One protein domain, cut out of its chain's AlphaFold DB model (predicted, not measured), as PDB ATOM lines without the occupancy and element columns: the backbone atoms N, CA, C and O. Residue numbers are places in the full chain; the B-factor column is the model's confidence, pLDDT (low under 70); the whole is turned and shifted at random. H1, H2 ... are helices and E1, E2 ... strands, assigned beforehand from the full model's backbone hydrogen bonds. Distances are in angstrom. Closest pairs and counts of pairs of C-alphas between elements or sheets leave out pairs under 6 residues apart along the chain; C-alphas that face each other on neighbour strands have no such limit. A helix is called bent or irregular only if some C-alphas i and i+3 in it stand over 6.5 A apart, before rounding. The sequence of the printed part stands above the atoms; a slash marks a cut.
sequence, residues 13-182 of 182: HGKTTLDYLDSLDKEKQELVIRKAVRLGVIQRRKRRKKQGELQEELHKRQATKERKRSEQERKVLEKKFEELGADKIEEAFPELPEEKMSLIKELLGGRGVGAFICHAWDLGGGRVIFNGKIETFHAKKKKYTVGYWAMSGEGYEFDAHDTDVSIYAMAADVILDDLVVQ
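What this domain is: This is residues 13 to 182 of the 182 residues of an uncharacterized protein of Anabarilius grahami (UniProt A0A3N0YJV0). A single very long helix, H2, makes a straight shaft, with the short helix H1 folded back beside its first turns and a small head at its other end. The head is a strongly twisted sheet of five strands with H4 and H6 packed over one face; H6 lies between the sheet and the last part of H2, H3 sits by the end of the shaft, and H5 is at the side of the sheet near E3. The printed part has 170 residues with six named helices and five named strands, in the order H1 H2 H3 H4 E1 E2 E3 H5 E4 H6 E5; the sheet order is E4 E3 E2 E1 E5, antiparallel throughout, and the class is mixed, helices and strands. The whole is extended, with a radius of gyration of the C-alphas of 29.8 A and spans of 91 by 41 by 26 A, the length being that of H2.

Where its parts are: Start at residue 13 and find H1 at residues 17 to 22. Then find C-alpha 26 at (174.030, 137.710, 129.144); from there H2, residues 26 to 84, runs 86.2 A to C-alpha 84 at (88.323, 129.973, 124.110). Next come H3, residues 86 to 92, 10.6 A, and H4, residues 98 to 108, 15.3 A. H3 is irregular: C-alphas 87 and 90 are 7.2 A apart. Read on to E1, residues 116 to 122, 19.8 A, and E2, residues 127 to 138, 27.5 A, which bends by 77 degrees at residue 135. E3, residues 143 to 150, spans 21.7 A. H5, residues 156 to 159, is neither bent nor irregular, but only just: C-alphas 156 and 159 are 6.1 A apart. E4 is residues 161 to 166, 16.1 A, H6 is residues 167 to 175, 12.8 A, and E5, residues 179 to 181, ends with C-alpha 181 at (96.989, 137.988, 143.868).

How they stand to each other: Begin with E1, E2 and E3, a meander, each strand the antiparallel neighbour of the one before; E1 and E2 form a hairpin, as do E2 and E3. Within hydrogen-bond range you find N 119 and O 130 at 2.8 A for E1 and E2, N 147 and O 133 at 3.0 A for E2 and E3, N 163 and O 146 at 2.8 A for E3 and the edge strand E4, and N 118 and O 180 at 2.8 A for E1 and the edge strand E5. H4 and H6 are on the same face of the sheet, at heights of 9.8 A and 7.1 A over the sheet. They touch at a shallow tilt of 15 degrees, opposite ways, closest at the C-alphas of Ile 104 and Ala 171, 5.2 A. H2 touches H6 with residues 74 to 82 alone, closest at the C-alphas of Glu 78 and Tyr 168, 4.9 A, at a steep tilt of 57 degrees. H3 and H4, a helical hairpin, only just touch, with 3 pairs of C-alphas within 8 A, closest at Ala 86 and Lys 105, 6.1 A. H5 is on the sheet at a height of 7.0 A. H1 and H2 are close but not clearly touching; the closest C-alphas, of Leu 21 and Gln 29, are 5.8 A apart. In H1, H2, H4 and H6 every O i to N i+4 pair is within hydrogen-bond range; in H3 it is 1 of 3, beside 1 of 4 O i to N i+3 pairs, and H5 is too short for an O i to N i+4 pair.

The domain as a whole: The two C-alphas farthest apart, of Asp 25 and Asp 87, are 92.3 A apart. Residues 34 to 59 of H2 stand free, as do residues 13 to 19, of which 17 to 19 belong to H1. The printed part has no cut and no long link. Its mean pLDDT is 87.2; look for values under 70 at residues 13 to 15, 124 to 125 and 153 to 158 of this model.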
ATOM      1  N   HIS A  13     165.321 132.947 108.715       44.94
ATOM      2  CA  HIS A  13     164.899 131.598 108.356       44.94
ATOM      3  C   HIS A  13     166.027 130.611 108.706       44.94
ATOM      4  O   HIS A  13     167.131 130.738 108.186       44.94
ATOM      5  N   GLY A  14     165.749 129.642 109.587       51.69
ATOM      6  CA  GLY A  14     166.639 128.506 109.865       51.69
ATOM      7  C   GLY A  14     167.387 128.496 111.206       51.69
ATOM      8  O   GLY A  14     168.038 127.495 111.483       51.69
ATOM      9  N   LYS A  15     167.288 129.528 112.058       55.91
ATOM     10  CA  LYS A  15     167.853 129.501 113.427       55.91
ATOM     11  C   LYS A  15     166.750 129.334 114.464       55.91
ATOM     12  O   LYS A  15     165.722 130.011 114.388       55.91
ATOM     13  N   THR A  16     166.944 128.439 115.431       71.00
ATOM     14  CA  THR A  16     165.987 128.300 116.528       71.00
ATOM     15  C   THR A  16     166.095 129.506 117.461       71.00
ATOM     16  O   THR A  16     167.131 130.161 117.562       71.00
ATOM     17  N   THR A  17     165.008 129.842 118.158       72.81
ATOM     18  CA  THR A  17     164.977 130.960 119.116       72.81
ATOM     19  C   THR A  17     166.060 130.835 120.195       72.81
ATOM     20  O   THR A  17     166.496 131.845 120.739       72.81
ATOM     21  N   LEU A  18     166.493 129.604 120.490       76.38
ATOM     22  CA  LEU A  18     167.572 129.301 121.425       76.38
ATOM     23  C   LEU A  18     168.934 129.717 120.858       76.38
ATOM     24  O   LEU A  18     169.626 130.486 121.512       76.38
ATOM     25  N   ASP A  19     169.241 129.360 119.606       82.00
ATOM     26  CA  ASP A  19     170.498 129.746 118.940       82.00
ATOM     27  C   ASP A  19     170.679 131.273 118.892       82.00
ATOM     28  O   ASP A  19     171.775 131.803 119.070       82.00
ATOM     29  N   TYR A  20     169.582 132.006 118.679       83.25
ATOM     30  CA  TYR A  20     169.589 133.466 118.734       83.25
ATOM     31  C   TYR A  20     169.868 133.986 120.149       83.25
ATOM     32  O   TYR A  20     170.681 134.895 120.312       83.25
ATOM     33  N   LEU A  21     169.215 133.431 121.174       80.62
ATOM     34  CA  LEU A  21     169.401 133.866 122.559       80.62
ATOM     35  C   LEU A  21     170.809 133.560 123.078       80.62
ATOM     36  O   LEU A  21     171.355 134.385 123.805       80.62
ATOM     37  N   ASP A  22     171.388 132.427 122.687       84.94
ATOM     38  CA  ASP A  22     172.736 132.011 123.084       84.94
ATOM     39  C   ASP A  22     173.834 132.824 122.379       84.94
ATOM     40  O   ASP A  22     174.950 132.929 122.883       84.94
ATOM     41  N   SER A  23     173.514 133.465 121.248       86.50
ATOM     42  CA  SER A  23     174.424 134.386 120.550       86.50
ATOM     43  C   SER A  23     174.519 135.788 121.176       86.50
ATOM     44  O   SER A  23     175.330 136.604 120.733       86.50
ATOM     45  N   LEU A  24     173.686 136.099 122.175       86.94
ATOM     46  CA  LEU A  24     173.645 137.408 122.832       86.94
ATOM     47  C   LEU A  24     174.452 137.413 124.133       86.94
ATOM     48  O   LEU A  24     174.445 136.449 124.893       86.94
ATOM     49  N   ASP A  25     175.049 138.563 124.459       90.88
ATOM     50  CA  ASP A  25     175.626 138.801 125.787       90.88
ATOM     51  C   ASP A  25     174.564 138.597 126.880       90.88
ATOM     52  O   ASP A  25     173.409 139.001 126.705       90.88
ATOM     53  N   LYS A  26     174.955 138.050 128.041       86.62
ATOM     54  CA  LYS A  26     174.030 137.710 129.144       86.62
ATOM     55  C   LYS A  26     173.073 138.849 129.519       86.62
ATOM     56  O   LYS A  26     171.880 138.613 129.687       86.62
ATOM     57  N   GLU A  27     173.558 140.090 129.591       88.88
ATOM     58  CA  GLU A  27     172.716 141.254 129.909       88.88
ATOM     59  C   GLU A  27     171.644 141.520 128.838       88.88
ATOM     60  O   GLU A  27     170.487 141.816 129.153       88.88
ATOM     61  N   LYS A  28     171.999 141.378 127.555       86.12
ATOM     62  CA  LYS A  28     171.070 141.550 126.428       86.12
ATOM     63  C   LYS A  28     170.084 140.388 126.350       86.12
ATOM     64  O   LYS A  28     168.898 140.622 126.114       86.12
ATOM     65  N   GLN A  29     170.550 139.163 126.585       86.69
ATOM     66  CA  GLN A  29     169.717 137.965 126.663       86.69
ATOM     67  C   GLN A  29     168.639 138.131 127.746       86.69
ATOM     68  O   GLN A  29     167.445 137.974 127.474       86.69
ATOM     69  N   GLU A  30     169.030 138.553 128.949       87.38
ATOM     70  CA  GLU A  30     168.101 138.766 130.058       87.38
ATOM     71  C   GLU A  30     167.099 139.896 129.768       87.38
ATOM     72  O   GLU A  30     165.901 139.764 130.046       87.38
ATOM     73  N   LEU A  31     167.547 140.988 129.139       90.31
ATOM     74  CA  LEU A  31     166.672 142.085 128.722       90.31
ATOM     75  C   LEU A  31     165.608 141.620 127.713       90.31
ATOM     76  O   LEU A  31     164.428 141.970 127.849       90.31
ATOM     77  N   VAL A  32     166.001 140.817 126.719       87.06
ATOM     78  CA  VAL A  32     165.092 140.253 125.710       87.06
ATOM     79  C   VAL A  32     164.067 139.328 126.369       87.06
ATOM     80  O   VAL A  32     162.868 139.480 126.112       87.06
ATOM     81  N   ILE A  33     164.499 138.444 127.274       87.50
ATOM     82  CA  ILE A  33     163.608 137.541 128.019       87.50
ATOM     83  C   ILE A  33     162.610 138.343 128.865       87.50
ATOM     84  O   ILE A  33     161.397 138.138 128.754       87.50
ATOM     85  N   ARG A  34     163.076 139.321 129.655       90.19
ATOM     86  CA  ARG A  34     162.203 140.179 130.481       90.19
ATOM     87  C   ARG A  34     161.178 140.930 129.628       90.19
ATOM     88  O   ARG A  34     160.003 141.022 130.000       90.19
ATOM     89  N   LYS A  35     161.590 141.440 128.463       92.50
ATOM     90  CA  LYS A  35     160.697 142.122 127.516       92.50
ATOM     91  C   LYS A  35     159.659 141.164 126.931       92.50
ATOM     92  O   LYS A  35     158.478 141.514 126.903       92.50
ATOM     93  N   ALA A  36     160.058 139.958 126.528       88.50
ATOM     94  CA  ALA A  36     159.154 138.935 126.005       88.50
ATOM     95  C   ALA A  36     158.111 138.503 127.050       88.50
ATOM     96  O   ALA A  36     156.915 138.482 126.755       88.50
ATOM     97  N   VAL A  37     158.533 138.264 128.298       90.88
ATOM     98  CA  VAL A  37     157.626 137.947 129.414       90.88
ATOM     99  C   VAL A  37     156.624 139.081 129.640       90.88
ATOM    100  O   VAL A  37     155.418 138.832 129.720       90.88
ATOM    101  N   ARG A  38     157.089 140.338 129.679       90.94
ATOM    102  CA  ARG A  38     156.219 141.515 129.850       90.94
ATOM    103  C   ARG A  38     155.194 141.628 128.718       90.94
ATOM    104  O   ARG A  38     154.009 141.833 128.988       90.94
ATOM    105  N   LEU A  39     155.617 141.451 127.467       91.88
ATOM    106  CA  LEU A  39     154.717 141.451 126.310       91.88
ATOM    107  C   LEU A  39     153.700 140.303 126.380       91.88
ATOM    108  O   LEU A  39     152.515 140.531 126.131       91.88
ATOM    109  N   GLY A  40     154.123 139.108 126.797       91.81
ATOM    110  CA  GLY A  40     153.237 137.963 127.012       91.81
ATOM    111  C   GLY A  40     152.168 138.235 128.074       91.81
ATOM    112  O   GLY A  40     150.992 137.937 127.866       91.81
ATOM    113  N   VAL A  41     152.534 138.875 129.191       92.44
ATOM    114  CA  VAL A  41     151.571 139.308 130.221       92.44
ATOM    115  C   VAL A  41     150.563 140.311 129.653       92.44
ATOM    116  O   VAL A  41     149.361 140.145 129.865       92.44
ATOM    117  N   ILE A  42     151.020 141.312 128.895       91.81
ATOM    118  CA  ILE A  42     150.139 142.312 128.270       91.81
ATOM    119  C   ILE A  42     149.179 141.649 127.275       91.81
ATOM    120  O   ILE A  42     147.980 141.929 127.306       91.81
ATOM    121  N   GLN A  43     149.666 140.745 126.421       91.75
ATOM    122  CA  GLN A  43     148.815 140.021 125.476       91.75
ATOM    123  C   GLN A  43     147.774 139.157 126.192       91.75
ATOM    124  O   GLN A  43     146.603 139.189 125.815       91.75
ATOM    125  N   ARG A  44     148.157 138.438 127.256       90.56
ATOM    126  CA  ARG A  44     147.209 137.661 128.071       90.56
ATOM    127  C   ARG A  44     146.130 138.549 128.689       90.56
ATOM    128  O   ARG A  44     144.956 138.198 128.618       90.56
ATOM    129  N   ARG A  45     146.496 139.718 129.228       89.75
ATOM    130  CA  ARG A  45     145.528 140.694 129.766       89.75
ATOM    131  C   ARG A  45     144.561 141.195 128.690       89.75
ATOM    132  O   ARG A  45     143.356 141.189 128.918       89.75
ATOM    133  N   LYS A  46     145.065 141.556 127.503       89.06
ATOM    134  CA  LYS A  46     144.224 141.973 126.365       89.06
ATOM    135  C   LYS A  46     143.259 140.870 125.925       89.06
ATOM    136  O   LYS A  46     142.086 141.152 125.704       89.06
ATOM    137  N   ARG A  47     143.732 139.619 125.834       89.69
ATOM    138  CA  ARG A  47     142.888 138.462 125.488       89.69
ATOM    139  C   ARG A  47     141.782 138.240 126.519       89.69
ATOM    140  O   ARG A  47     140.637 138.105 126.117       89.69
ATOM    141  N   ARG A  48     142.103 138.280 127.819       88.12
ATOM    142  CA  ARG A  48     141.104 138.152 128.896       88.12
ATOM    143  C   ARG A  48     140.047 139.252 128.837       88.12
ATOM    144  O   ARG A  48     138.872 138.939 128.928       88.12
ATOM    145  N   LYS A  49     140.449 140.512 128.622       88.19
ATOM    146  CA  LYS A  49     139.498 141.626 128.478       88.19
ATOM    147  C   LYS A  49     138.540 141.396 127.304       88.19
ATOM    148  O   LYS A  49     137.334 141.435 127.494       88.19
ATOM    149  N   LYS A  50     139.079 141.068 126.124       90.62
ATOM    150  CA  LYS A  50     138.268 140.780 124.929       90.62
ATOM    151  C   LYS A  50     137.348 139.568 125.126       90.62
ATOM    152  O   LYS A  50     136.236 139.557 124.614       90.62
ATOM    153  N   GLN A  51     137.808 138.545 125.845       90.00
ATOM    154  CA  GLN A  51     136.990 137.380 126.183       90.00
ATOM    155  C   GLN A  51     135.845 137.750 127.132       90.00
ATOM    156  O   GLN A  51     134.732 137.296 126.903       90.00
ATOM    157  N   GLY A  52     136.099 138.588 128.144       88.44
ATOM    158  CA  GLY A  52     135.058 139.108 129.033       88.44
ATOM    159  C   GLY A  52     134.006 139.914 128.268       88.44
ATOM    160  O   GLY A  52     132.825 139.609 128.365       88.44
ATOM    161  N   GLU A  53     134.438 140.844 127.409       89.94
ATOM    162  CA  GLU A  53     133.542 141.616 126.532       89.94
ATOM    163  C   GLU A  53     132.683 140.700 125.637       89.94
ATOM    164  O   GLU A  53     131.486 140.923 125.483       89.94
ATOM    165  N   LEU A  54     133.274 139.636 125.075       89.94
ATOM    166  CA  LEU A  54     132.546 138.649 124.270       89.94
ATOM    167  C   LEU A  54     131.534 137.854 125.108       89.94
ATOM    168  O   LEU A  54     130.421 137.609 124.652       89.94
ATOM    169  N   GLN A  55     131.910 137.433 126.317       88.62
ATOM    170  CA  GLN A  55     131.014 136.701 127.213       88.62
ATOM    171  C   GLN A  55     129.821 137.561 127.627       88.62
ATOM    172  O   GLN A  55     128.687 137.099 127.534       88.62
ATOM    173  N   GLU A  56     130.047 138.818 128.007       88.00
ATOM    174  CA  GLU A  56     128.970 139.767 128.314       88.00
ATOM    175  C   GLU A  56     128.009 139.944 127.131       88.00
ATOM    176  O   GLU A  56     126.791 139.982 127.304       88.00
ATOM    177  N   GLU A  57     128.544 140.028 125.914       89.38
ATOM    178  CA  GLU A  57     127.755 140.166 124.691       89.38
ATOM    179  C   GLU A  57     126.907 138.918 124.402       89.38
ATOM    180  O   GLU A  57     125.713 139.032 124.109       89.38
ATOM    181  N   LEU A  58     127.483 137.725 124.582       87.50
ATOM    182  CA  LEU A  58     126.761 136.457 124.480       87.50
ATOM    183  C   LEU A  58     125.648 136.348 125.528       87.50
ATOM    184  O   LEU A  58     124.527 135.981 125.171       87.50
ATOM    185  N   HIS A  59     125.915 136.724 126.782       84.50
ATOM    186  CA  HIS A  59     124.904 136.741 127.841       84.50
ATOM    187  C   HIS A  59     123.745 137.687 127.504       84.50
ATOM    188  O   HIS A  59     122.584 137.286 127.592       84.50
ATOM    189  N   LYS A  60     124.032 138.905 127.022       84.62
ATOM    190  CA  LYS A  60     122.994 139.853 126.571       84.62
ATOM    191  C   LYS A  60     122.140 139.277 125.441       84.62
ATOM    192  O   LYS A  60     120.912 139.405 125.457       84.62
ATOM    193  N   ARG A  61     122.765 138.623 124.455       85.44
ATOM    194  CA  ARG A  61     122.047 137.978 123.342       85.44
ATOM    195  C   ARG A  61     121.171 136.826 123.816       85.44
ATOM    196  O   ARG A  61     120.062 136.674 123.305       85.44
ATOM    197  N   GLN A  62     121.661 136.015 124.748       84.12
ATOM    198  CA  GLN A  62     120.905 134.899 125.298       84.12
ATOM    199  C   GLN A  62     119.686 135.390 126.083       84.12
ATOM    200  O   GLN A  62     118.576 134.986 125.746       84.12
ATOM    201  N   ALA A  63     119.864 136.361 126.983       82.69
ATOM    202  CA  ALA A  63     118.760 136.992 127.708       82.69
ATOM    203  C   ALA A  63     117.713 137.589 126.750       82.69
ATOM    204  O   ALA A  63     116.514 137.384 126.909       82.69
ATOM    205  N   THR A  64     118.154 138.248 125.671       84.50
ATOM    206  CA  THR A  64     117.237 138.785 124.648       84.50
ATOM    207  C   THR A  64     116.431 137.683 123.948       84.50
ATOM    208  O   THR A  64     115.261 137.884 123.621       84.50
ATOM    209  N   LYS A  65     117.042 136.525 123.665       85.00
ATOM    210  CA  LYS A  65     116.344 135.388 123.045       85.00
ATOM    211  C   LYS A  65     115.337 134.754 123.998       85.00
ATOM    212  O   LYS A  65     114.236 134.437 123.562       85.00
ATOM    213  N   GLU A  66     115.716 134.577 125.257       84.00
ATOM    214  CA  GLU A  66     114.843 134.038 126.304       84.00
ATOM    215  C   GLU A  66     113.632 134.950 126.517       84.00
ATOM    216  O   GLU A  66     112.503 134.472 126.440       84.00
ATOM    217  N   ARG A  67     113.846 136.269 126.608       82.69
ATOM    218  CA  ARG A  67     112.756 137.250 126.677       82.69
ATOM    219  C   ARG A  67     111.814 137.153 125.482       82.69
ATOM    220  O   ARG A  67     110.608 137.048 125.656       82.69
ATOM    221  N   LYS A  68     112.351 137.117 124.258       85.62
ATOM    222  CA  LYS A  68     111.525 136.965 123.047       85.62
ATOM    223  C   LYS A  68     110.699 135.682 123.055       85.62
ATOM    224  O   LYS A  68     109.583 135.692 122.550       85.62
ATOM    225  N   ARG A  69     111.244 134.586 123.587       85.56
ATOM    226  CA  ARG A  69     110.513 133.321 123.714       85.56
ATOM    227  C   ARG A  69     109.383 133.446 124.737       85.56
ATOM    228  O   ARG A  69     108.268 133.062 124.410       85.56
ATOM    229  N   SER A  70     109.649 134.027 125.905       85.94
ATOM    230  CA  SER A  70     108.624 134.279 126.928       85.94
ATOM    231  C   SER A  70     107.514 135.209 126.409       85.94
ATOM    232  O   SER A  70     106.337 134.883 126.504       85.94
ATOM    233  N   GLU A  71     107.864 136.302 125.718       88.12
ATOM    234  CA  GLU A  71     106.887 137.193 125.070       88.12
ATOM    235  C   GLU A  71     106.033 136.460 124.018       88.12
ATOM    236  O   GLU A  71     104.850 136.759 123.852       88.12
ATOM    237  N   GLN A  72     106.621 135.521 123.270       90.75
ATOM    238  CA  GLN A  72     105.885 134.699 122.307       90.75
ATOM    239  C   GLN A  72     104.921 133.741 123.007       90.75
ATOM    240  O   GLN A  72     103.778 133.629 122.578       90.75
ATOM    241  N   GLU A  73     105.364 133.081 124.074       91.25
ATOM    242  CA  GLU A  73     104.536 132.181 124.876       91.25
ATOM    243  C   GLU A  73     103.356 132.925 125.505       91.25
ATOM    244  O   GLU A  73     102.208 132.517 125.320       91.25
ATOM    245  N   ARG A  74     103.615 134.088 126.115       92.56
ATOM    246  CA  ARG A  74     102.577 134.984 126.638       92.56
ATOM    247  C   ARG A  74     101.558 135.354 125.560       92.56
ATOM    248  O   ARG A  74     100.363 135.184 125.770       92.56
ATOM    249  N   LYS A  75     102.004 135.764 124.366       92.75
ATOM    250  CA  LYS A  75     101.103 136.086 123.238       92.75
ATOM    251  C   LYS A  75     100.261 134.898 122.775       92.75
ATOM    252  O   LYS A  75      99.114 135.085 122.374       92.75
ATOM    253  N   VAL A  76     100.822 133.688 122.787       93.31
ATOM    254  CA  VAL A  76     100.080 132.469 122.438       93.31
ATOM    255  C   VAL A  76      98.997 132.191 123.478       93.31
ATOM    256  O   VAL A  76      97.862 131.908 123.096       93.31
ATOM    257  N   LEU A  77      99.318 132.319 124.769       93.00
ATOM    258  CA  LEU A  77      98.351 132.165 125.857       93.00
ATOM    259  C   LEU A  77      97.250 133.228 125.787       93.00
ATOM    260  O   LEU A  77      96.075 132.876 125.813       93.00
ATOM    261  N   GLU A  78      97.611 134.501 125.616       93.56
ATOM    262  CA  GLU A  78      96.659 135.606 125.454       93.56
ATOM    263  C   GLU A  78      95.663 135.337 124.323       93.56
ATOM    264  O   GLU A  78      94.453 135.413 124.534       93.56
ATOM    265  N   LYS A  79      96.159 134.948 123.141       92.56
ATOM    266  CA  LYS A  79      95.307 134.619 121.991       92.56
ATOM    267  C   LYS A  79      94.397 133.428 122.284       92.56
ATOM    268  O   LYS A  79      93.224 133.442 121.929       92.56
ATOM    269  N   LYS A  80      94.925 132.404 122.960       91.50
ATOM    270  CA  LYS A  80      94.160 131.215 123.350       91.50
ATOM    271  C   LYS A  80      93.024 131.578 124.318       91.50
ATOM    272  O   LYS A  80      91.916 131.076 124.152       91.50
ATOM    273  N   PHE A  81      93.256 132.482 125.272       91.00
ATOM    274  CA  PHE A  81      92.207 132.991 126.163       91.00
ATOM    275  C   PHE A  81      91.166 133.849 125.443       91.00
ATOM    276  O   PHE A  81      89.975 133.740 125.740       91.00
ATOM    277  N   GLU A  82      91.601 134.673 124.493       90.25
ATOM    278  CA  GLU A  82      90.703 135.487 123.673       90.25
ATOM    279  C   GLU A  82      89.770 134.618 122.810       90.25
ATOM    280  O   GLU A  82      88.597 134.950 122.642       90.25
ATOM    281  N   GLU A  83      90.260 133.475 122.320       89.62
ATOM    282  CA  GLU A  83      89.501 132.539 121.480       89.62
ATOM    283  C   GLU A  83      88.575 131.599 122.273       89.62
ATOM    284  O   GLU A  83      87.447 131.344 121.847       89.62
ATOM    285  N   LEU A  84      89.036 131.046 123.402       82.94
ATOM    286  CA  LEU A  84      88.323 129.973 124.110       82.94
ATOM    287  C   LEU A  84      87.169 130.464 124.995       82.94
ATOM    288  O   LEU A  84      86.235 129.699 125.245       82.94
ATOM    289  N   GLY A  85      87.189 131.726 125.433       73.19
ATOM    290  CA  GLY A  85      86.233 132.239 126.418       73.19
ATOM    291  C   GLY A  85      86.377 131.561 127.792       73.19
ATOM    292  O   GLY A  85      87.047 130.543 127.932       73.19
ATOM    293  N   ALA A  86      85.760 132.129 128.832       73.62
ATOM    294  CA  ALA A  86      85.990 131.701 130.221       73.62
ATOM    295  C   ALA A  86      85.608 130.231 130.505       73.62
ATOM    296  O   ALA A  86      86.245 129.575 131.328       73.62
ATOM    297  N   ASP A  87      84.602 129.709 129.803       75.19
ATOM    298  CA  ASP A  87      83.997 128.408 130.108       75.19
ATOM    299  C   ASP A  87      84.803 127.214 129.568       75.19
ATOM    300  O   ASP A  87      84.650 126.103 130.061       75.19
ATOM    301  N   LYS A  88      85.685 127.423 128.578       83.69
ATOM    302  CA  LYS A  88      86.464 126.343 127.933       83.69
ATOM    303  C   LYS A  88      87.916 126.257 128.400       83.69
ATOM    304  O   LYS A  88      88.707 125.494 127.850       83.69
ATOM    305  N   ILE A  89      88.296 127.059 129.388       82.75
ATOM    306  CA  ILE A  89      89.687 127.135 129.853       82.75
ATOM    307  C   ILE A  89      90.083 125.882 130.626       82.75
ATOM    308  O   ILE A  89      91.202 125.412 130.455       82.75
ATOM    309  N   GLU A  90      89.166 125.308 131.406       84.25
ATOM    310  CA  GLU A  90      89.414 124.067 132.153       84.25
ATOM    311  C   GLU A  90      89.756 122.899 131.231       84.25
ATOM    312  O   GLU A  90      90.693 122.155 131.497       84.25
ATOM    313  N   GLU A  91      89.057 122.781 130.101       86.12
ATOM    314  CA  GLU A  91      89.352 121.760 129.090       86.12
ATOM    315  C   GLU A  91      90.706 121.996 128.411       86.12
ATOM    316  O   GLU A  91      91.375 121.057 127.981       86.12
ATOM    317  N   ALA A  92      91.107 123.260 128.289       86.50
ATOM    318  CA  ALA A  92      92.295 123.655 127.556       86.50
ATOM    319  C   ALA A  92      93.579 123.658 128.395       86.50
ATOM    320  O   ALA A  92      94.659 123.727 127.797       86.50
ATOM    321  N   PHE A  93      93.451 123.627 129.725       88.69
ATOM    322  CA  PHE A  93      94.538 123.586 130.705       88.69
ATOM    323  C   PHE A  93      94.156 122.707 131.918       88.69
ATOM    324  O   PHE A  93      94.085 123.206 133.047       88.69
ATOM    325  N   PRO A  94      93.874 121.408 131.708       87.94
ATOM    326  CA  PRO A  94      93.443 120.498 132.773       87.94
ATOM    327  C   PRO A  94      94.515 120.267 133.848       87.94
ATOM    328  O   PRO A  94      94.209 119.812 134.946       87.94
ATOM    329  N   GLU A  95      95.777 120.554 133.537       91.44
ATOM    330  CA  GLU A  95      96.919 120.415 134.436       91.44
ATOM    331  C   GLU A  95      97.084 121.565 135.442       91.44
ATOM    332  O   GLU A  95      97.930 121.472 136.335       91.44
ATOM    333  N   LEU A  96      96.325 122.659 135.309       91.06
ATOM    334  CA  LEU A  96      96.454 123.802 136.211       91.06
ATOM    335  C   LEU A  96      95.871 123.501 137.603       91.06
ATOM    336  O   LEU A  96      94.785 122.931 137.703       91.06
ATOM    337  N   PRO A  97      96.535 123.952 138.685       92.62
ATOM    338  CA  PRO A  97      95.961 123.913 140.025       92.62
ATOM    339  C   PRO A  97      94.617 124.649 140.095       92.62
ATOM    340  O   PRO A  97      94.451 125.709 139.484       92.62
ATOM    341  N   GLU A  98      93.694 124.129 140.904       90.44
ATOM    342  CA  GLU A  98      92.346 124.687 141.084       90.44
ATOM    343  C   GLU A  98      92.378 126.164 141.510       90.44
ATOM    344  O   GLU A  98      91.621 126.979 140.985       90.44
ATOM    345  N   GLU A  99      93.324 126.541 142.374       91.50
ATOM    346  CA  GLU A  99      93.531 127.926 142.820       91.50
ATOM    347  C   GLU A  99      93.833 128.875 141.649       91.50
ATOM    348  O   GLU A  99      93.186 129.914 141.496       91.50
ATOM    349  N   LYS A 100      94.770 128.492 140.767       92.75
ATOM    350  CA  LYS A 100      95.105 129.277 139.569       92.75
ATOM    351  C   LYS A 100      93.921 129.343 138.609       92.75
ATOM    352  O   LYS A 100      93.652 130.403 138.048       92.75
ATOM    353  N   MET A 101      93.207 128.234 138.430       92.56
ATOM    354  CA  MET A 101      92.037 128.174 137.552       92.56
ATOM    355  C   MET A 101      90.915 129.101 138.036       92.56
ATOM    356  O   MET A 101      90.358 129.865 137.244       92.56
ATOM    357  N   SER A 102      90.616 129.077 139.338       91.44
ATOM    358  CA  SER A 102      89.623 129.960 139.954       91.44
ATOM    359  C   SER A 102      89.991 131.426 139.739       91.44
ATOM    360  O   SER A 102      89.177 132.206 139.237       91.44
ATOM    361  N   LEU A 103      91.249 131.783 140.008       92.81
ATOM    362  CA  LEU A 103      91.751 133.138 139.806       92.81
ATOM    363  C   LEU A 103      91.646 133.589 138.336       92.81
ATOM    364  O   LEU A 103      91.176 134.691 138.048       92.81
ATOM    365  N   ILE A 104      92.027 132.732 137.386       93.44
ATOM    366  CA  ILE A 104      91.898 133.018 135.950       93.44
ATOM    367  C   ILE A 104      90.432 133.296 135.588       93.44
ATOM    368  O   ILE A 104      90.138 134.279 134.902       93.44
ATOM    369  N   LYS A 105      89.491 132.480 136.078       91.81
ATOM    370  CA  LYS A 105      88.053 132.679 135.840       91.81
ATOM    371  C   LYS A 105      87.531 133.987 136.440       91.81
ATOM    372  O   LYS A 105      86.663 134.629 135.842       91.81
ATOM    373  N   GLU A 106      88.033 134.402 137.599       92.81
ATOM    374  CA  GLU A 106      87.677 135.685 138.212       92.81
ATOM    375  C   GLU A 106      88.173 136.879 137.397       92.81
ATOM    376  O   GLU A 106      87.384 137.786 137.104       92.81
ATOM    377  N   LEU A 107      89.438 136.852 136.969       93.62
ATOM    378  CA  LEU A 107      90.044 137.901 136.146       93.62
ATOM    379  C   LEU A 107      89.338 138.032 134.793       93.62
ATOM    380  O   LEU A 107      88.974 139.129 134.369       93.62
ATOM    381  N   LEU A 108      89.064 136.911 134.126       92.69
ATOM    382  CA  LEU A 108      88.348 136.926 132.849       92.69
ATOM    383  C   LEU A 108      86.880 137.344 133.001       92.69
ATOM    384  O   LEU A 108      86.302 137.958 132.101       92.69
ATOM    385  N   GLY A 109      86.290 137.047 134.160       90.62
ATOM    386  CA  GLY A 109      84.945 137.460 134.542       90.62
ATOM    387  C   GLY A 109      84.816 138.932 134.938       90.62
ATOM    388  O   GLY A 109      83.701 139.374 135.212       90.62
ATOM    389  N   GLY A 110      85.910 139.701 134.987       90.50
ATOM    390  CA  GLY A 110      85.868 141.101 135.405       90.50
ATOM    391  C   GLY A 110      85.780 141.298 136.924       90.50
ATOM    392  O   GLY A 110      85.578 142.424 137.369       90.50
ATOM    393  N   ARG A 111      85.954 140.241 137.731       92.19
ATOM    394  CA  ARG A 111      85.734 140.258 139.190       92.19
ATOM    395  C   ARG A 111      86.974 140.559 140.039       92.19
ATOM    396  O   ARG A 111      86.840 140.664 141.246       92.19
ATOM    397  N   GLY A 112      88.142 140.776 139.434       90.94
ATOM    398  CA  GLY A 112      89.371 141.131 140.159       90.94
ATOM    399  C   GLY A 112      89.458 142.561 140.718       90.94
ATOM    400  O   GLY A 112      90.489 142.920 141.271       90.94
ATOM    401  N   VAL A 113      88.438 143.415 140.565       95.50
ATOM    402  CA  VAL A 113      88.510 144.813 141.038       95.50
ATOM    403  C   VAL A 113      88.660 144.870 142.562       95.50
ATOM    404  O   VAL A 113      87.914 144.222 143.288       95.50
ATOM    405  N   GLY A 114      89.603 145.682 143.035       93.19
ATOM    406  CA  GLY A 114      89.964 145.841 144.442       93.19
ATOM    407  C   GLY A 114      91.076 144.904 144.915       93.19
ATOM    408  O   GLY A 114      91.611 145.130 145.997       93.19
ATOM    409  N   ALA A 115      91.452 143.900 144.118       93.75
ATOM    410  CA  ALA A 115      92.489 142.948 144.488       93.75
ATOM    411  C   ALA A 115      93.884 143.588 144.466       93.75
ATOM    412  O   ALA A 115      94.225 144.334 143.537       93.75
ATOM    413  N   PHE A 116      94.690 143.257 145.474       94.12
ATOM    414  CA  PHE A 116      96.112 143.572 145.497       94.12
ATOM    415  C   PHE A 116      96.880 142.489 144.752       94.12
ATOM    416  O   PHE A 116      96.567 141.304 144.846       94.12
ATOM    417  N   ILE A 117      97.882 142.898 143.987       94.44
ATOM    418  CA  ILE A 117      98.659 142.001 143.146       94.44
ATOM    419  C   ILE A 117     100.153 142.253 143.318       94.44
ATOM    420  O   ILE A 117     100.589 143.382 143.534       94.44
ATOM    421  N   CYS A 118     100.947 141.207 143.130       93.62
ATOM    422  CA  CYS A 118     102.356 141.317 142.793       93.62
ATOM    423  C   CYS A 118     102.519 140.921 141.331       93.62
ATOM    424  O   CYS A 118     102.158 139.810 140.943       93.62
ATOM    425  N   HIS A 119     103.069 141.822 140.524       93.94
ATOM    426  CA  HIS A 119     103.237 141.608 139.094       93.94
ATOM    427  C   HIS A 119     104.701 141.775 138.700       93.94
ATOM    428  O   HIS A 119     105.314 142.824 138.902       93.94
ATOM    429  N   ALA A 120     105.269 140.722 138.132       92.25
ATOM    430  CA  ALA A 120     106.626 140.681 137.638       92.25
ATOM    431  C   ALA A 120     106.699 141.105 136.164       92.25
ATOM    432  O   ALA A 120     106.033 140.538 135.301       92.25
ATOM    433  N   TRP A 121     107.511 142.120 135.875       89.00
ATOM    434  CA  TRP A 121     107.701 142.694 134.541       89.00
ATOM    435  C   TRP A 121     109.169 142.580 134.126       89.00
ATOM    436  O   TRP A 121     110.067 142.809 134.935       89.00
ATOM    437  N   ASP A 122     109.440 142.267 132.859       84.50
ATOM    438  CA  ASP A 122     110.801 142.320 132.308       84.50
ATOM    439  C   ASP A 122     111.058 143.689 131.663       84.50
ATOM    440  O   ASP A 122     110.516 144.013 130.605       84.50
ATOM    441  N   LEU A 123     111.920 144.490 132.294       81.62
ATOM    442  CA  LEU A 123     112.294 145.828 131.817       81.62
ATOM    443  C   LEU A 123     113.601 145.839 131.002       81.62
ATOM    444  O   LEU A 123     114.243 146.876 130.843       81.62
ATOM    445  N   GLY A 124     114.034 144.690 130.474       67.62
ATOM    446  CA  GLY A 124     115.210 144.581 129.604       67.62
ATOM    447  C   GLY A 124     116.559 144.561 130.326       67.62
ATOM    448  O   GLY A 124     117.599 144.546 129.665       67.62
ATOM    449  N   GLY A 125     116.544 144.517 131.659       68.31
ATOM    450  CA  GLY A 125     117.707 144.298 132.524       68.31
ATOM    451  C   GLY A 125     117.486 143.217 133.588       68.31
ATOM    452  O   GLY A 125     118.369 142.996 134.412       68.31
ATOM    453  N   GLY A 126     116.323 142.561 133.573       74.69
ATOM    454  CA  GLY A 126     115.896 141.597 134.580       74.69
ATOM    455  C   GLY A 126     114.413 141.735 134.914       74.69
ATOM    456  O   GLY A 126     113.761 142.716 134.545       74.69
ATOM    457  N   ARG A 127     113.903 140.733 135.631       83.69
ATOM    458  CA  ARG A 127     112.530 140.680 136.135       83.69
ATOM    459  C   ARG A 127     112.416 141.572 137.373       83.69
ATOM    460  O   ARG A 127     113.144 141.373 138.343       83.69
ATOM    461  N   VAL A 128     111.530 142.558 137.321       88.25
ATOM    462  CA  VAL A 128     111.248 143.508 138.404       88.25
ATOM    463  C   VAL A 128     109.836 143.250 138.905       88.25
ATOM    464  O   VAL A 128     108.919 143.119 138.102       88.25
ATOM    465  N   ILE A 129     109.667 143.151 140.221       90.88
ATOM    466  CA  ILE A 129     108.363 142.907 140.843       90.88
ATOM    467  C   ILE A 129     107.787 144.244 141.298       90.88
ATOM    468  O   ILE A 129     108.440 144.990 142.030       90.88
ATOM    469  N   PHE A 130     106.561 144.510 140.872       91.56
ATOM    470  CA  PHE A 130     105.761 145.650 141.293       91.56
ATOM    471  C   PHE A 130     104.611 145.173 142.167       91.56
ATOM    472  O   PHE A 130     104.033 144.113 141.915       91.56
ATOM    473  N   ASN A 131     104.259 145.979 143.163       92.81
ATOM    474  CA  ASN A 131     102.959 145.857 143.804       92.81
ATOM    475  C   ASN A 131     101.933 146.590 142.950       92.81
ATOM    476  O   ASN A 131     102.259 147.578 142.290       92.81
ATOM    477  N   GLY A 132     100.700 146.108 142.956       93.12
ATOM    478  CA  GLY A 132      99.614 146.743 142.240       93.12
ATOM    479  C   GLY A 132      98.277 146.563 142.931       93.12
ATOM    480  O   GLY A 132      98.103 145.680 143.769       93.12
ATOM    481  N   LYS A 133      97.314 147.394 142.542       94.69
ATOM    482  CA  LYS A 133      95.909 147.247 142.911       94.69
ATOM    483  C   LYS A 133      95.047 147.433 141.678       94.69
ATOM    484  O   LYS A 133      95.232 148.372 140.903       94.69
ATOM    485  N   ILE A 134      94.129 146.496 141.468       95.81
ATOM    486  CA  ILE A 134      93.195 146.545 140.345       95.81
ATOM    487  C   ILE A 134      92.113 147.573 140.681       95.81
ATOM    488  O   ILE A 134      91.244 147.312 141.506       95.81
ATOM    489  N   GLU A 135      92.145 148.738 140.041       94.56
ATOM    490  CA  GLU A 135      91.256 149.854 140.384       94.56
ATOM    491  C   GLU A 135      89.914 149.784 139.668       94.56
ATOM    492  O   GLU A 135      88.857 149.946 140.275       94.56
ATOM    493  N   THR A 136      89.927 149.549 138.355       96.06
ATOM    494  CA  THR A 136      88.697 149.567 137.553       96.06
ATOM    495  C   THR A 136      88.718 148.528 136.443       96.06
ATOM    496  O   THR A 136      89.777 148.116 135.973       96.06
ATOM    497  N   PHE A 137      87.528 148.109 136.003       97.12
ATOM    498  CA  PHE A 137      87.352 147.186 134.885       97.12
ATOM    499  C   PHE A 137      86.573 147.827 133.733       97.12
ATOM    500  O   PHE A 137      85.401 148.187 133.856       97.12
ATOM    501  N   HIS A 138      87.204 147.895 132.562       94.81
ATOM    502  CA  HIS A 138      86.622 148.416 131.328       94.81
ATOM    503  C   HIS A 138      86.030 147.279 130.493       94.81
ATOM    504  O   HIS A 138      86.649 146.804 129.538       94.81
ATOM    505  N   ALA A 139      84.799 146.867 130.805       91.25
ATOM    506  CA  ALA A 139      84.150 145.697 130.197       91.25
ATOM    507  C   ALA A 139      84.144 145.685 128.654       91.25
ATOM    508  O   ALA A 139      84.361 144.635 128.047       91.25
ATOM    509  N   LYS A 140      83.949 146.847 128.009       91.62
ATOM    510  CA  LYS A 140      83.967 146.974 126.536       91.62
ATOM    511  C   LYS A 140      85.352 146.744 125.930       91.62
ATOM    512  O   LYS A 140      85.448 146.234 124.823       91.62
ATOM    513  N   LYS A 141      86.408 147.149 126.641       92.88
ATOM    514  CA  LYS A 141      87.801 147.018 126.194       92.88
ATOM    515  C   LYS A 141      88.448 145.717 126.667       92.88
ATOM    516  O   LYS A 141      89.535 145.411 126.198       92.88
ATOM    517  N   LYS A 142      87.807 144.995 127.598       94.12
ATOM    518  CA  LYS A 142      88.352 143.806 128.269       94.12
ATOM    519  C   LYS A 142      89.711 144.100 128.920       94.12
ATOM    520  O   LYS A 142      90.666 143.341 128.780       94.12
ATOM    521  N   LYS A 143      89.787 145.232 129.628       96.81
ATOM    522  CA  LYS A 143      90.995 145.701 130.317       96.81
ATOM    523  C   LYS A 143      90.701 146.093 131.754       96.81
ATOM    524  O   LYS A 143      89.650 146.671 132.023       96.81
ATOM    525  N   TYR A 144      91.654 145.829 132.630       97.00
ATOM    526  CA  TYR A 144      91.738 146.418 133.953       97.00
ATOM    527  C   TYR A 144      92.633 147.649 133.917       97.00
ATOM    528  O   TYR A 144      93.660 147.627 133.247       97.00
ATOM    529  N   THR A 145      92.274 148.693 134.656       96.81
ATOM    530  CA  THR A 145      93.239 149.721 135.056       96.81
ATOM    531  C   THR A 145      93.814 149.303 136.398       96.81
ATOM    532  O   THR A 145      93.062 149.035 137.337       96.81
ATOM    533  N   VAL A 146      95.136 149.214 136.467       95.75
ATOM    534  CA  VAL A 146      95.872 148.782 137.649       95.75
ATOM    535  C   VAL A 146      96.848 149.879 138.035       95.75
ATOM    536  O   VAL A 146      97.665 150.275 137.203       95.75
ATOM    537  N   GLY A 147      96.776 150.357 139.272       94.12
ATOM    538  CA  GLY A 147      97.787 151.262 139.803       94.12
ATOM    539  C   GLY A 147      98.969 150.451 140.320       94.12
ATOM    540  O   GLY A 147      98.770 149.598 141.182       94.12
ATOM    541  N   TYR A 148     100.169 150.678 139.783       92.31
ATOM    542  CA  TYR A 148     101.399 149.973 140.171       92.31
ATOM    543  C   TYR A 148     102.364 150.871 140.936       92.31
ATOM    544  O   TYR A 148     102.556 152.018 140.547       92.31
ATOM    545  N   TRP A 149     103.044 150.319 141.939       91.25
ATOM    546  CA  TRP A 149     104.104 150.989 142.693       91.25
ATOM    547  C   TRP A 149     105.286 150.060 142.972       91.25
ATOM    548  O   TRP A 149     105.196 148.827 142.897       91.25
ATOM    549  N   ALA A 150     106.437 150.659 143.271       84.44
ATOM    550  CA  ALA A 150     107.647 149.903 143.556       84.44
ATOM    551  C   ALA A 150     107.565 149.229 144.936       84.44
ATOM    552  O   ALA A 150     107.076 149.803 145.906       84.44
ATOM    553  N   MET A 151     108.150 148.033 145.056       78.69
ATOM    554  CA  MET A 151     108.266 147.317 146.340       78.69
ATOM    555  C   MET A 151     109.017 148.112 147.420       78.69
ATOM    556  O   MET A 151     108.852 147.850 148.606       78.69
ATOM    557  N   SER A 152     109.874 149.050 147.013       73.00
ATOM    558  CA  SER A 152     110.751 149.828 147.891       73.00
ATOM    559  C   SER A 152     110.281 151.270 148.136       73.00
ATOM    560  O   SER A 152     111.052 152.047 148.696       73.00
ATOM    561  N   GLY A 153     109.089 151.652 147.663       60.50
ATOM    562  CA  GLY A 153     108.536 153.010 147.777       60.50
ATOM    563  C   GLY A 153     107.659 153.231 149.016       60.50
ATOM    564  O   GLY A 153     107.292 152.284 149.714       60.50
ATOM    565  N   GLU A 154     107.297 154.491 149.275       52.91
ATOM    566  CA  GLU A 154     106.354 154.897 150.332       52.91
ATOM    567  C   GLU A 154     104.889 154.618 149.926       52.91
ATOM    568  O   GLU A 154     104.069 155.520 149.895       52.91
ATOM    569  N   GLY A 155     104.544 153.361 149.630       58.09
ATOM    570  CA  GLY A 155     103.156 152.897 149.461       58.09
ATOM    571  C   GLY A 155     102.342 153.479 148.285       58.09
ATOM    572  O   GLY A 155     102.668 154.498 147.695       58.09
ATOM    573  N   TYR A 156     101.216 152.814 147.990       58.41
ATOM    574  CA  TYR A 156     100.320 153.074 146.848       58.41
ATOM    575  C   TYR A 156      99.930 154.549 146.627       58.41
ATOM    576  O   TYR A 156      99.765 154.978 145.491       58.41
ATOM    577  N   GLU A 157      99.756 155.343 147.685       59.69
ATOM    578  CA  GLU A 157      99.149 156.676 147.564       59.69
ATOM    579  C   GLU A 157     100.083 157.755 146.988       59.69
ATOM    580  O   GLU A 157      99.590 158.780 146.516       59.69
ATOM    581  N   PHE A 158     101.407 157.550 146.994       61.50
ATOM    582  CA  PHE A 158     102.371 158.601 146.635       61.50
ATOM    583  C   PHE A 158     103.101 158.375 145.304       61.50
ATOM    584  O   PHE A 158     103.594 159.342 144.720       61.50
ATOM    585  N   ASP A 159     103.162 157.139 144.802       72.25
ATOM    586  CA  ASP A 159     103.965 156.773 143.627       72.25
ATOM    587  C   ASP A 159     103.249 155.849 142.625       72.25
ATOM    588  O   ASP A 159     103.874 155.391 141.663       72.25
ATOM    589  N   ALA A 160     101.949 155.583 142.809       80.00
ATOM    590  CA  ALA A 160     101.235 154.676 141.924       80.00
ATOM    591  C   ALA A 160     101.054 155.238 140.508       80.00
ATOM    592  O   ALA A 160     100.590 156.359 140.291       80.00
ATOM    593  N   HIS A 161     101.370 154.397 139.525       84.88
ATOM    594  CA  HIS A 161     101.163 154.668 138.112       84.88
ATOM    595  C   HIS A 161     100.075 153.762 137.536       84.88
ATOM    596  O   HIS A 161     100.235 152.540 137.462       84.88
ATOM    597  N   ASP A 162      98.990 154.380 137.076       91.81
ATOM    598  CA  ASP A 162      97.880 153.674 136.444       91.81
ATOM    599  C   ASP A 162      98.269 153.136 135.069       91.81
ATOM    600  O   ASP A 162      98.729 153.862 134.185       91.81
ATOM    601  N   THR A 163      98.048 151.838 134.883       93.25
ATOM    602  CA  THR A 163      98.325 151.136 133.635       93.25
ATOM    603  C   THR A 163      97.157 150.244 133.242       93.25
ATOM    604  O   THR A 163      96.658 149.448 134.035       93.25
ATOM    605  N   ASP A 164      96.744 150.345 131.980       95.44
ATOM    606  CA  ASP A 164      95.705 149.493 131.410       95.44
ATOM    607  C   ASP A 164      96.283 148.140 130.968       95.44
ATOM    608  O   ASP A 164      97.060 148.065 130.012       95.44
ATOM    609  N   VAL A 165      95.835 147.055 131.598       95.31
ATOM    610  CA  VAL A 165      96.262 145.677 131.315       95.31
ATOM    611  C   VAL A 165      95.077 144.850 130.807       95.31
ATOM    612  O   VAL A 165      93.969 144.931 131.330       95.31
ATOM    613  N   SER A 166      95.283 144.064 129.749       95.44
ATOM    614  CA  SER A 166      94.256 143.154 129.214       95.44
ATOM    615  C   SER A 166      93.917 142.050 130.215       95.44
ATOM    616  O   SER A 166      94.822 141.495 130.833       95.44
ATOM    617  N   ILE A 167      92.641 141.660 130.318       94.94
ATOM    618  CA  ILE A 167      92.250 140.499 131.141       94.94
ATOM    619  C   ILE A 167      92.923 139.207 130.667       94.94
ATOM    620  O   ILE A 167      93.245 138.349 131.480       94.94
ATOM    621  N   TYR A 168      93.169 139.086 129.358       95.25
ATOM    622  CA  TYR A 168      93.830 137.921 128.773       95.25
ATOM    623  C   TYR A 168      95.321 137.903 129.111       95.25
ATOM    624  O   TYR A 168      95.870 136.838 129.368       95.25
ATOM    625  N   ALA A 169      95.947 139.085 129.162       94.25
ATOM    626  CA  ALA A 169      97.332 139.227 129.598       94.25
ATOM    627  C   ALA A 169      97.460 138.852 131.077       94.25
ATOM    628  O   ALA A 169      98.262 137.994 131.413       94.25
ATOM    629  N   MET A 170      96.585 139.378 131.942       94.75
ATOM    630  CA  MET A 170      96.594 139.012 133.363       94.75
ATOM    631  C   MET A 170      96.382 137.508 133.578       94.75
ATOM    632  O   MET A 170      97.073 136.911 134.392       94.75
ATOM    633  N   ALA A 171      95.477 136.874 132.826       94.31
ATOM    634  CA  ALA A 171      95.275 135.426 132.890       94.31
ATOM    635  C   ALA A 171      96.511 134.630 132.426       94.31
ATOM    636  O   ALA A 171      96.879 133.644 133.066       94.31
ATOM    637  N   ALA A 172      97.170 135.058 131.345       94.50
ATOM    638  CA  ALA A 172      98.435 134.468 130.906       94.50
ATOM    639  C   ALA A 172      99.519 134.606 131.983       94.50
ATOM    640  O   ALA A 172     100.257 133.656 132.237       94.50
ATOM    641  N   ASP A 173      99.551 135.739 132.678       94.81
ATOM    642  CA  ASP A 173     100.555 136.035 133.698       94.81
ATOM    643  C   ASP A 173     100.374 135.190 134.962       94.81
ATOM    644  O   ASP A 173     101.361 134.848 135.609       94.81
ATOM    645  N   VAL A 174      99.150 134.752 135.277       94.31
ATOM    646  CA  VAL A 174      98.909 133.747 136.333       94.31
ATOM    647  C   VAL A 174      99.500 132.385 135.951       94.31
ATOM    648  O   VAL A 174     100.092 131.697 136.788       94.31
ATOM    649  N   ILE A 175      99.359 131.970 134.686       92.69
ATOM    650  CA  ILE A 175      99.935 130.703 134.207       92.69
ATOM    651  C   ILE A 175     101.462 130.763 134.256       92.69
ATOM    652  O   ILE A 175     102.089 129.823 134.738       92.69
ATOM    653  N   LEU A 176     102.042 131.875 133.799       92.06
ATOM    654  CA  LEU A 176     103.490 132.094 133.734       92.06
ATOM    655  C   LEU A 176     104.130 132.441 135.089       92.06
ATOM    656  O   LEU A 176     105.329 132.721 135.140       92.06
ATOM    657  N   ASP A 177     103.354 132.439 136.180       91.50
ATOM    658  CA  ASP A 177     103.795 132.839 137.523       91.50
ATOM    659  C   ASP A 177     104.352 134.276 137.580       91.50
ATOM    660  O   ASP A 177     105.163 134.608 138.447       91.50
ATOM    661  N   ASP A 178     103.942 135.129 136.637       93.31
ATOM    662  CA  ASP A 178     104.230 136.565 136.563       93.31
ATOM    663  C   ASP A 178     103.255 137.401 137.391       93.31
ATOM    664  O   ASP A 178     103.614 138.502 137.804       93.31
ATOM    665  N   LEU A 179     102.065 136.880 137.685       94.38
ATOM    666  CA  LEU A 179     101.043 137.562 138.468       94.38
ATOM    667  C   LEU A 179     100.605 136.708 139.661       94.38
ATOM    668  O   LEU A 179     100.151 135.578 139.496       94.38
ATOM    669  N   VAL A 180     100.675 137.295 140.855       93.06
ATOM    670  CA  VAL A 180     100.153 136.721 142.102       93.06
ATOM    671  C   VAL A 180      99.146 137.695 142.697       93.06
ATOM    672  O   VAL A 180      99.416 138.892 142.749       93.06
ATOM    673  N   VAL A 181      97.998 137.196 143.148       89.88
ATOM    674  CA  VAL A 181      96.989 137.988 143.868       89.88
ATOM    675  C   VAL A 181      97.122 137.728 145.367       89.88
ATOM    676  O   VAL A 181      97.344 136.583 145.761       89.88
ATOM    677  N   GLN A 182      97.048 138.792 146.170       83.44
ATOM    678  CA  GLN A 182      97.185 138.779 147.632       83.44
ATOM    679  C   GLN A 182      95.841 138.941 148.340       83.44
ATOM    680  O   GLN A 182      94.998 139.723 147.838       83.44
TER     681      GLN A 182